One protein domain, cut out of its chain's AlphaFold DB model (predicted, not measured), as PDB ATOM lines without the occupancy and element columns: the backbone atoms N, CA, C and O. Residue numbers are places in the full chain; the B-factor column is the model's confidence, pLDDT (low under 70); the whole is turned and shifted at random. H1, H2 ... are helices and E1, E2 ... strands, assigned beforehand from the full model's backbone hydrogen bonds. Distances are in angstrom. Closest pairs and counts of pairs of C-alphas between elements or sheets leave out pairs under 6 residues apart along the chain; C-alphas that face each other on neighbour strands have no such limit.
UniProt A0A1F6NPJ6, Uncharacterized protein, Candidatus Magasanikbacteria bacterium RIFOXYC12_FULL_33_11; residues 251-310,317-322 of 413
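AT A GLANCE: This is residues 251 to 310 and 317 to 322 of the 413 residues of an uncharacterized protein of Candidatus Magasanikbacteria bacterium RIFOXYC12_FULL_33_11 (UniProt A0A1F6NPJ6). The model is a loose rod: a small strand hairpin, E1 and E2, makes one end, a second hairpin, E3 and E4, with the short helices H1 and H2 packed beside it makes the middle, and the longest helix, H3, runs from the end of E4 toward the other end. A separate last piece, residues 317 to 322, lies toward that other end after a cut. The printed part has 66 residues, with three named helices and four named strands in the order E1, E2, H1, H2, E3, E4, H3; the class is mixed, and each of the two-stranded sheets, E1 - E2 and E3 - E4, is antiparallel. The whole is loose, with a radius of gyration of the C-alphas of 13.8 A and spans of 45 by 19 by 15 A.

HOW THE PARTS SIT: E1, residues 251 to 254, and E2, residues 259 to 262, form an antiparallel hairpin with 142 degrees between their directions; N 252 and O 261 are within hydrogen-bond range at 2.8 A. H1, residues 268 to 271, and H2, residues 274 to 279, are close but not clearly touching, their closest C-alphas, those of Cys 269 and Cys 277, being 6.8 A apart. The closest C-alphas of E1 and H2 are those of Val 254 and Glu 276, 7.2 A apart. E3, residues 283 to 285, and E4, residues 291 to 293, form the second antiparallel hairpin, at 134 degrees, with N 284 and O 292 at 2.8 A, within hydrogen-bond range. The closest C-alphas of H2 and E3 are those of Cys 277 and Cys 283, 5.9 A apart; those of H1 and E4 are Cys 269 and Val 292, 5.4 A apart. H3, residues 294 to 306, touches no helix, and its closest C-alpha pair with E3 is Asn 294 and Cys 283, at 5.3 A. E1 and E2 are apart from E3, E4 and H3. Every O i to N i+4 pair of H3 is within hydrogen-bond range, as is 1 of 2 in H2; H1 is too short for such a pair.

IN THESE COORDINATES: E1 begins at C-alpha 251 (35.194, 0.089, -31.649) and is 9.8 A long; E2 is 10.1 A. H1 measures 5.6 A and H2 9.3 A, while E3 and E4 are 7.1 A each. H3 is 18.8 A long and ends at C-alpha 306 (62.160, 23.914, -33.074).

THE WHOLE: The two C-alphas farthest apart, those of Lys 258 and Pro 310, are 45.5 A apart. Residues 311 to 316 are cut out, and C-alphas 310 and 317 are 11.6 A apart across the cut. The six links between successive named elements are tight. The mean pLDDT of the printed part is 78.2; it is under 70 at residues 264, 287 to 288 and 304 to 307.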
ATOM      1  N   CYS A 251      35.359   0.141 -30.200       78.06
ATOM      2  CA  CYS A 251      35.194   0.089 -31.649       78.06
ATOM      3  C   CYS A 251      34.733   1.424 -32.240       78.06
ATOM      4  O   CYS A 251      34.095   2.239 -31.577       78.06
ATOM      5  N   LEU A 252      35.068   1.637 -33.510       83.94
ATOM      6  CA  LEU A 252      34.761   2.846 -34.260       83.94
ATOM      7  C   LEU A 252      34.235   2.472 -35.647       83.94
ATOM      8  O   LEU A 252      34.913   1.788 -36.416       83.94
ATOM      9  N   PHE A 253      33.030   2.934 -35.972       84.75
ATOM     10  CA  PHE A 253      32.459   2.752 -37.300       84.75
ATOM     11  C   PHE A 253      33.024   3.796 -38.267       84.75
ATOM     12  O   PHE A 253      33.076   4.982 -37.947       84.75
ATOM     13  N   VAL A 254      33.439   3.353 -39.455       87.06
ATOM     14  CA  VAL A 254      34.013   4.214 -40.496       87.06
ATOM     15  C   VAL A 254      33.050   4.271 -41.679       87.06
ATOM     16  O   VAL A 254      33.089   3.407 -42.563       87.06
ATOM     17  N   SER A 255      32.199   5.298 -41.737       83.50
ATOM     18  CA  SER A 255      31.120   5.423 -42.734       83.50
ATOM     19  C   SER A 255      31.625   5.359 -44.175       83.50
ATOM     20  O   SER A 255      30.969   4.776 -45.039       83.50
ATOM     21  N   ALA A 256      32.821   5.898 -44.432       82.62
ATOM     22  CA  ALA A 256      33.448   5.895 -45.753       82.62
ATOM     23  C   ALA A 256      33.800   4.485 -46.272       82.62
ATOM     24  O   ALA A 256      33.882   4.285 -47.483       82.62
ATOM     25  N   THR A 257      33.989   3.499 -45.384       82.44
ATOM     26  CA  THR A 257      34.322   2.108 -45.763       82.44
ATOM     27  C   THR A 257      33.282   1.076 -45.324       82.44
ATOM     28  O   THR A 257      33.361  -0.073 -45.758       82.44
ATOM     29  N   LYS A 258      32.308   1.478 -44.493       83.69
ATOM     30  CA  LYS A 258      31.313   0.626 -43.808       83.69
ATOM     31  C   LYS A 258      31.916  -0.458 -42.904       83.69
ATOM     32  O   LYS A 258      31.251  -1.446 -42.597       83.69
ATOM     33  N   LYS A 259      33.165  -0.272 -42.475       86.06
ATOM     34  CA  LYS A 259      33.879  -1.202 -41.596       86.06
ATOM     35  C   LYS A 259      33.926  -0.702 -40.163       86.06
ATOM     36  O   LYS A 259      33.889   0.504 -39.916       86.06
ATOM     37  N   CYS A 260      34.040  -1.646 -39.242       82.75
ATOM     38  CA  CYS A 260      34.193  -1.398 -37.823       82.75
ATOM     39  C   CYS A 260      35.656  -1.657 -37.421       82.75
ATOM     40  O   CYS A 260      36.140  -2.792 -37.431       82.75
ATOM     41  N   GLY A 261      36.385  -0.584 -37.122       78.50
ATOM     42  CA  GLY A 261      37.787  -0.627 -36.704       78.50
ATOM     43  C   GLY A 261      37.952  -0.524 -35.189       78.50
ATOM     44  O   GLY A 261      37.008  -0.193 -34.474       78.50
ATOM     45  N   GLU A 262      39.157  -0.784 -34.682       77.25
ATOM     46  CA  GLU A 262      39.489  -0.478 -33.286       77.25
ATOM     47  C   GLU A 262      39.572   1.046 -33.104       77.25
ATOM     48  O   GLU A 262      40.265   1.727 -33.859       77.25
ATOM     49  N   ALA A 263      38.929   1.600 -32.071       73.88
ATOM     50  CA  ALA A 263      38.940   3.048 -31.805       73.88
ATOM     51  C   ALA A 263      40.336   3.605 -31.431       73.88
ATOM     52  O   ALA A 263      40.530   4.820 -31.352       73.88
ATOM     53  N   ALA A 264      41.306   2.714 -31.200       69.81
ATOM     54  CA  ALA A 264      42.712   3.015 -30.946       69.81
ATOM     55  C   ALA A 264      43.618   2.876 -32.195       69.81
ATOM     56  O   ALA A 264      44.827   3.091 -32.093       69.81
ATOM     57  N   ASP A 265      43.082   2.517 -33.368       76.94
ATOM     58  CA  ASP A 265      43.881   2.377 -34.592       76.94
ATOM     59  C   ASP A 265      44.103   3.734 -35.284       76.94
ATOM     60  O   ASP A 265      43.252   4.257 -36.007       76.94
ATOM     61  N   ALA A 266      45.301   4.289 -35.091       76.00
ATOM     62  CA  ALA A 266      45.729   5.553 -35.689       76.00
ATOM     63  C   ALA A 266      45.776   5.549 -37.233       76.00
ATOM     64  O   ALA A 266      45.824   6.622 -37.836       76.00
ATOM     65  N   SER A 267      45.764   4.386 -37.899       79.38
ATOM     66  CA  SER A 267      45.725   4.331 -39.371       79.38
ATOM     67  C   SER A 267      44.379   4.804 -39.937       79.38
ATOM     68  O   SER A 267      44.325   5.385 -41.027       79.38
ATOM     69  N   LEU A 268      43.304   4.641 -39.157       81.06
ATOM     70  CA  LEU A 268      41.948   5.005 -39.554       81.06
ATOM     71  C   LEU A 268      41.749   6.520 -39.658       81.06
ATOM     72  O   LEU A 268      40.910   6.938 -40.451       81.06
ATOM     73  N   CYS A 269      42.531   7.339 -38.936       82.38
ATOM     74  CA  CYS A 269      42.351   8.798 -38.864       82.38
ATOM     75  C   CYS A 269      42.242   9.468 -40.242       82.38
ATOM     76  O   CYS A 269      41.446  10.381 -40.421       82.38
ATOM     77  N   SER A 270      42.983   8.968 -41.237       81.75
ATOM     78  CA  SER A 270      42.971   9.481 -42.617       81.75
ATOM     79  C   SER A 270      41.647   9.287 -43.379       81.75
ATOM     80  O   SER A 270      41.460   9.892 -44.434       81.75
ATOM     81  N   VAL A 271      40.743   8.449 -42.864       85.12
ATOM     82  CA  VAL A 271      39.483   8.027 -43.503       85.12
ATOM     83  C   VAL A 271      38.248   8.470 -42.695       85.12
ATOM     84  O   VAL A 271      37.124   8.356 -43.184       85.12
ATOM     85  N   LEU A 272      38.438   8.988 -41.475       85.25
ATOM     86  CA  LEU A 272      37.349   9.432 -40.597       85.25
ATOM     87  C   LEU A 272      36.786  10.793 -41.019       85.25
ATOM     88  O   LEU A 272      37.526  11.720 -41.355       85.25
ATOM     89  N   ASN A 273      35.469  10.948 -40.896       83.81
ATOM     90  CA  ASN A 273      34.824  12.258 -40.965       83.81
ATOM     91  C   ASN A 273      34.973  13.047 -39.642       83.81
ATOM     92  O   ASN A 273      35.416  12.520 -38.622       83.81
ATOM     93  N   LYS A 274      34.572  14.327 -39.641       81.75
ATOM     94  CA  LYS A 274      34.710  15.241 -38.489       81.75
ATOM     95  C   LYS A 274      34.084  14.700 -37.191       81.75
ATOM     96  O   LYS A 274      34.672  14.866 -36.123       81.75
ATOM     97  N   ASN A 275      32.934  14.032 -37.285       81.44
ATOM     98  CA  ASN A 275      32.205  13.486 -36.137       81.44
ATOM     99  C   ASN A 275      32.841  12.177 -35.646       81.44
ATOM    100  O   ASN A 275      33.068  12.020 -34.450       81.44
ATOM    101  N   GLU A 276      33.201  11.280 -36.570       84.12
ATOM    102  CA  GLU A 276      33.908  10.023 -36.272       84.12
ATOM    103  C   GLU A 276      35.281  10.275 -35.631       84.12
ATOM    104  O   GLU A 276      35.700   9.562 -34.718       84.12
ATOM    105  N   CYS A 277      35.968  11.336 -36.066       83.62
ATOM    106  CA  CYS A 277      37.238  11.766 -35.494       83.62
ATOM    107  C   CYS A 277      37.116  12.109 -34.002       83.62
ATOM    108  O   CYS A 277      37.993  11.758 -33.222       83.62
ATOM    109  N   ALA A 278      36.011  12.747 -33.595       79.38
ATOM    110  CA  ALA A 278      35.751  13.101 -32.198       79.38
ATOM    111  C   ALA A 278      35.390  11.889 -31.315       79.38
ATOM    112  O   ALA A 278      35.505  11.970 -30.092       79.38
ATOM    113  N   THR A 279      34.964  10.775 -31.919       74.19
ATOM    114  CA  THR A 279      34.726   9.492 -31.233       74.19
ATOM    115  C   THR A 279      35.940   8.557 -31.232       74.19
ATOM    116  O   THR A 279      35.944   7.571 -30.497       74.19
ATOM    117  N   SER A 280      36.973   8.849 -32.026       76.31
ATOM    118  CA  SER A 280      38.226   8.091 -32.021       76.31
ATOM    119  C   SER A 280      39.076   8.416 -30.792       76.31
ATOM    120  O   SER A 280      39.123   9.557 -30.335       76.31
ATOM    121  N   ILE A 281      39.792   7.418 -30.270       75.06
ATOM    122  CA  ILE A 281      40.731   7.598 -29.154       75.06
ATOM    123  C   ILE A 281      42.121   7.978 -29.685       75.06
ATOM    124  O   ILE A 281      42.841   8.746 -29.047       75.06
ATOM    125  N   ALA A 282      42.498   7.465 -30.862       76.88
ATOM    126  CA  ALA A 282      43.815   7.680 -31.469       76.88
ATOM    127  C   ALA A 282      43.917   8.933 -32.357       76.88
ATOM    128  O   ALA A 282      45.024   9.298 -32.766       76.88
ATOM    129  N   CYS A 283      42.789   9.577 -32.665       83.75
ATOM    130  CA  CYS A 283      42.719  10.697 -33.597       83.75
ATOM    131  C   CYS A 283      42.253  12.001 -32.939       83.75
ATOM    132  O   CYS A 283      41.578  12.012 -31.912       83.75
ATOM    133  N   THR A 284      42.594  13.112 -33.578       84.06
ATOM    134  CA  THR A 284      42.279  14.479 -33.167       84.06
ATOM    135  C   THR A 284      42.160  15.359 -34.410       84.06
ATOM    136  O   THR A 284      42.644  14.998 -35.482       84.06
ATOM    137  N   GLN A 285      41.503  16.509 -34.293       83.81
ATOM    138  CA  GLN A 285      41.421  17.477 -35.390       83.81
ATOM    139  C   GLN A 285      42.646  18.402 -35.369       83.81
ATOM    140  O   GLN A 285      43.081  18.856 -34.299       83.81
ATOM    141  N   ASP A 286      43.208  18.666 -36.546       74.81
ATOM    142  CA  ASP A 286      44.216  19.706 -36.760       74.81
ATOM    143  C   ASP A 286      43.571  21.103 -36.910       74.81
ATOM    144  O   ASP A 286      42.356  21.273 -36.774       74.81
ATOM    145  N   ALA A 287      44.389  22.125 -37.176       66.75
ATOM    146  CA  ALA A 287      43.921  23.499 -37.372       66.75
ATOM    147  C   ALA A 287      43.090  23.705 -38.660       66.75
ATOM    148  O   ALA A 287      42.443  24.740 -38.802       66.75
ATOM    149  N   ASN A 288      43.087  22.736 -39.582       64.81
ATOM    150  CA  ASN A 288      42.354  22.756 -40.851       64.81
ATOM    151  C   ASN A 288      41.091  21.865 -40.805       64.81
ATOM    152  O   ASN A 288      40.543  21.514 -41.848       64.81
ATOM    153  N   GLU A 289      40.643  21.478 -39.603       71.94
ATOM    154  CA  GLU A 289      39.540  20.538 -39.338       71.94
ATOM    155  C   GLU A 289      39.752  19.104 -39.867       71.94
ATOM    156  O   GLU A 289      38.817  18.293 -39.880       71.94
ATOM    157  N   LYS A 290      40.975  18.757 -40.274       79.00
ATOM    158  CA  LYS A 290      41.322  17.437 -40.803       79.00
ATOM    159  C   LYS A 290      41.599  16.475 -39.655       79.00
ATOM    160  O   LYS A 290      42.224  16.833 -38.656       79.00
ATOM    161  N   CYS A 291      41.141  15.233 -39.793       83.81
ATOM    162  CA  CYS A 291      41.404  14.207 -38.794       83.81
ATOM    163  C   CYS A 291      42.833  13.662 -38.946       83.81
ATOM    164  O   CYS A 291      43.208  13.132 -39.994       83.81
ATOM    165  N   VAL A 292      43.632  13.799 -37.891       83.81
ATOM    166  CA  VAL A 292      45.037  13.375 -37.816       83.81
ATOM    167  C   VAL A 292      45.245  12.519 -36.562       83.81
ATOM    168  O   VAL A 292      44.392  12.502 -35.676       83.81
ATOM    169  N   SER A 293      46.345  11.769 -36.457       84.62
ATOM    170  CA  SER A 293      46.616  11.000 -35.233       84.62
ATOM    171  C   SER A 293      47.142  11.903 -34.116       84.62
ATOM    172  O   SER A 293      47.833  12.891 -34.389       84.62
ATOM    173  N   ASN A 294      46.882  11.545 -32.855       79.81
ATOM    174  CA  ASN A 294      47.403  12.276 -31.691       79.81
ATOM    175  C   ASN A 294      48.933  12.419 -31.749       79.81
ATOM    176  O   ASN A 294      49.462  13.500 -31.504       79.81
ATOM    177  N   VAL A 295      49.623  11.349 -32.166       76.12
ATOM    178  CA  VAL A 295      51.076  11.332 -32.381       76.12
ATOM    179  C   VAL A 295      51.485  12.337 -33.456       76.12
ATOM    180  O   VAL A 295      52.406  13.113 -33.232       76.12
ATOM    181  N   SER A 296      50.795  12.375 -34.604       75.38
ATOM    182  CA  SER A 296      51.134  13.338 -35.662       75.38
ATOM    183  C   SER A 296      50.958  14.786 -35.206       75.38
ATOM    184  O   SER A 296      51.845  15.588 -35.464       75.38
ATOM    185  N   LYS A 297      49.908  15.099 -34.437       77.50
ATOM    186  CA  LYS A 297      49.703  16.442 -33.876       77.50
ATOM    187  C   LYS A 297      50.770  16.823 -32.848       77.50
ATOM    188  O   LYS A 297      51.254  17.946 -32.887       77.50
ATOM    189  N   ALA A 298      51.163  15.902 -31.967       72.12
ATOM    190  CA  ALA A 298      52.244  16.136 -31.007       72.12
ATOM    191  C   ALA A 298      53.606  16.333 -31.702       72.12
ATOM    192  O   ALA A 298      54.414  17.150 -31.264       72.12
ATOM    193  N   VAL A 299      53.848  15.621 -32.810       76.56
ATOM    194  CA  VAL A 299      55.026  15.818 -33.667       76.56
ATOM    195  C   VAL A 299      54.980  17.179 -34.366       76.56
ATOM    196  O   VAL A 299      55.982  17.884 -34.342       76.56
ATOM    197  N   ASP A 300      53.837  17.584 -34.925       71.06
ATOM    198  CA  ASP A 300      53.675  18.900 -35.563       71.06
ATOM    199  C   ASP A 300      53.881  20.042 -34.556       71.06
ATOM    200  O   ASP A 300      54.576  21.013 -34.845       71.06
ATOM    201  N   GLU A 301      53.334  19.904 -33.345       72.62
ATOM    202  CA  GLU A 301      53.511  20.873 -32.260       72.62
ATOM    203  C   GLU A 301      54.989  20.970 -31.840       72.62
ATOM    204  O   GLU A 301      55.515  22.073 -31.691       72.62
ATOM    205  N   TYR A 302      55.698  19.839 -31.745       70.38
ATOM    206  CA  TYR A 302      57.134  19.815 -31.449       70.38
ATOM    207  C   TYR A 302      57.980  20.463 -32.559       70.38
ATOM    208  O   TYR A 302      58.836  21.299 -32.268       70.38
ATOM    209  N   ILE A 303      57.718  20.139 -33.833       71.62
ATOM    210  CA  ILE A 303      58.434  20.742 -34.971       71.62
ATOM    211  C   ILE A 303      58.167  22.254 -35.028       71.62
ATOM    212  O   ILE A 303      59.093  23.029 -35.263       71.62
ATOM    213  N   SER A 304      56.942  22.699 -34.722       66.12
ATOM    214  CA  SER A 304      56.602  24.129 -34.694       66.12
ATOM    215  C   SER A 304      57.399  24.929 -33.649       66.12
ATOM    216  O   SER A 304      57.624  26.125 -33.837       66.12
ATOM    217  N   GLN A 305      57.873  24.282 -32.574       68.94
ATOM    218  CA  GLN A 305      58.731  24.912 -31.562       68.94
ATOM    219  C   GLN A 305      60.207  24.989 -31.978       68.94
ATOM    220  O   GLN A 305      60.844  26.002 -31.682       68.94
ATOM    221  N   ASP A 306      60.745  23.967 -32.653       66.94
ATOM    222  CA  ASP A 306      62.160  23.914 -33.074       66.94
ATOM    223  C   ASP A 306      62.416  24.658 -34.401       66.94
ATOM    224  O   ASP A 306      63.523  25.131 -34.662       66.94
ATOM    225  N   HIS A 307      61.395  24.798 -35.253       67.19
ATOM    226  CA  HIS A 307      61.481  25.436 -36.573       67.19
ATOM    227  C   HIS A 307      60.521  26.628 -36.693       67.19
ATOM    228  O   HIS A 307      59.703  26.737 -37.607       67.19
ATOM    229  N   GLN A 308      60.643  27.566 -35.753       70.19
ATOM    230  CA  GLN A 308      59.863  28.800 -35.771       70.19
ATOM    231  C   GLN A 308      60.195  29.657 -37.003       70.19
ATOM    232  O   GLN A 308      61.357  29.876 -37.359       70.19
ATOM    233  N   LYS A 309      59.143  30.180 -37.640       77.38
ATOM    234  CA  LYS A 309      59.232  31.163 -38.725       77.38
ATOM    235  C   LYS A 309      60.052  32.380 -38.258       77.38
ATOM    236  O   LYS A 309      59.718  32.941 -37.217       77.38
ATOM    237  N   PRO A 310      61.069  32.841 -39.015       79.81
ATOM    238  CA  PRO A 310      61.850  34.015 -38.632       79.81
ATOM    239  C   PRO A 310      60.983  35.268 -38.464       79.81
ATOM    240  O   PRO A 310      60.147  35.571 -39.325       79.81
ATOM    241  N   LEU A 317      56.820  31.862 -48.932       84.88
ATOM    242  CA  LEU A 317      56.582  30.540 -48.339       84.88
ATOM    243  C   LEU A 317      55.343  30.563 -47.414       84.88
ATOM    244  O   LEU A 317      55.223  31.479 -46.596       84.88
ATOM    245  N   PRO A 318      54.429  29.575 -47.505       80.56
ATOM    246  CA  PRO A 318      53.330  29.427 -46.557       80.56
ATOM    247  C   PRO A 318      53.859  28.997 -45.186       80.56
ATOM    248  O   PRO A 318      54.910  28.368 -45.087       80.56
ATOM    249  N   ASP A 319      53.104  29.284 -44.127       78.75
ATOM    250  CA  ASP A 319      53.547  29.023 -42.752       78.75
ATOM    251  C   ASP A 319      53.808  27.524 -42.493       78.75
ATOM    252  O   ASP A 319      54.784  27.183 -41.827       78.75
ATOM    253  N   CYS A 320      53.059  26.633 -43.164       77.12
ATOM    254  CA  CYS A 320      53.260  25.181 -43.071       77.12
ATOM    255  C   CYS A 320      54.633  24.687 -43.574       77.12
ATOM    256  O   CYS A 320      55.012  23.537 -43.348       77.12
ATOM    257  N   ALA A 321      55.375  25.525 -44.312       80.31
ATOM    258  CA  ALA A 321      56.713  25.193 -44.796       80.31
ATOM    259  C   ALA A 321      57.790  25.342 -43.706       80.31
ATOM    260  O   ALA A 321      58.893  24.828 -43.884       80.31
ATOM    261  N   PHE A 322      57.480  26.038 -42.605       78.19
ATOM    262  CA  PHE A 322      58.376  26.202 -41.459       78.19
ATOM    263  C   PHE A 322      58.128  25.116 -40.400       78.19
ATOM    264  O   PHE A 322      59.078  24.492 -39.946       78.19
TER     265      PHE A 322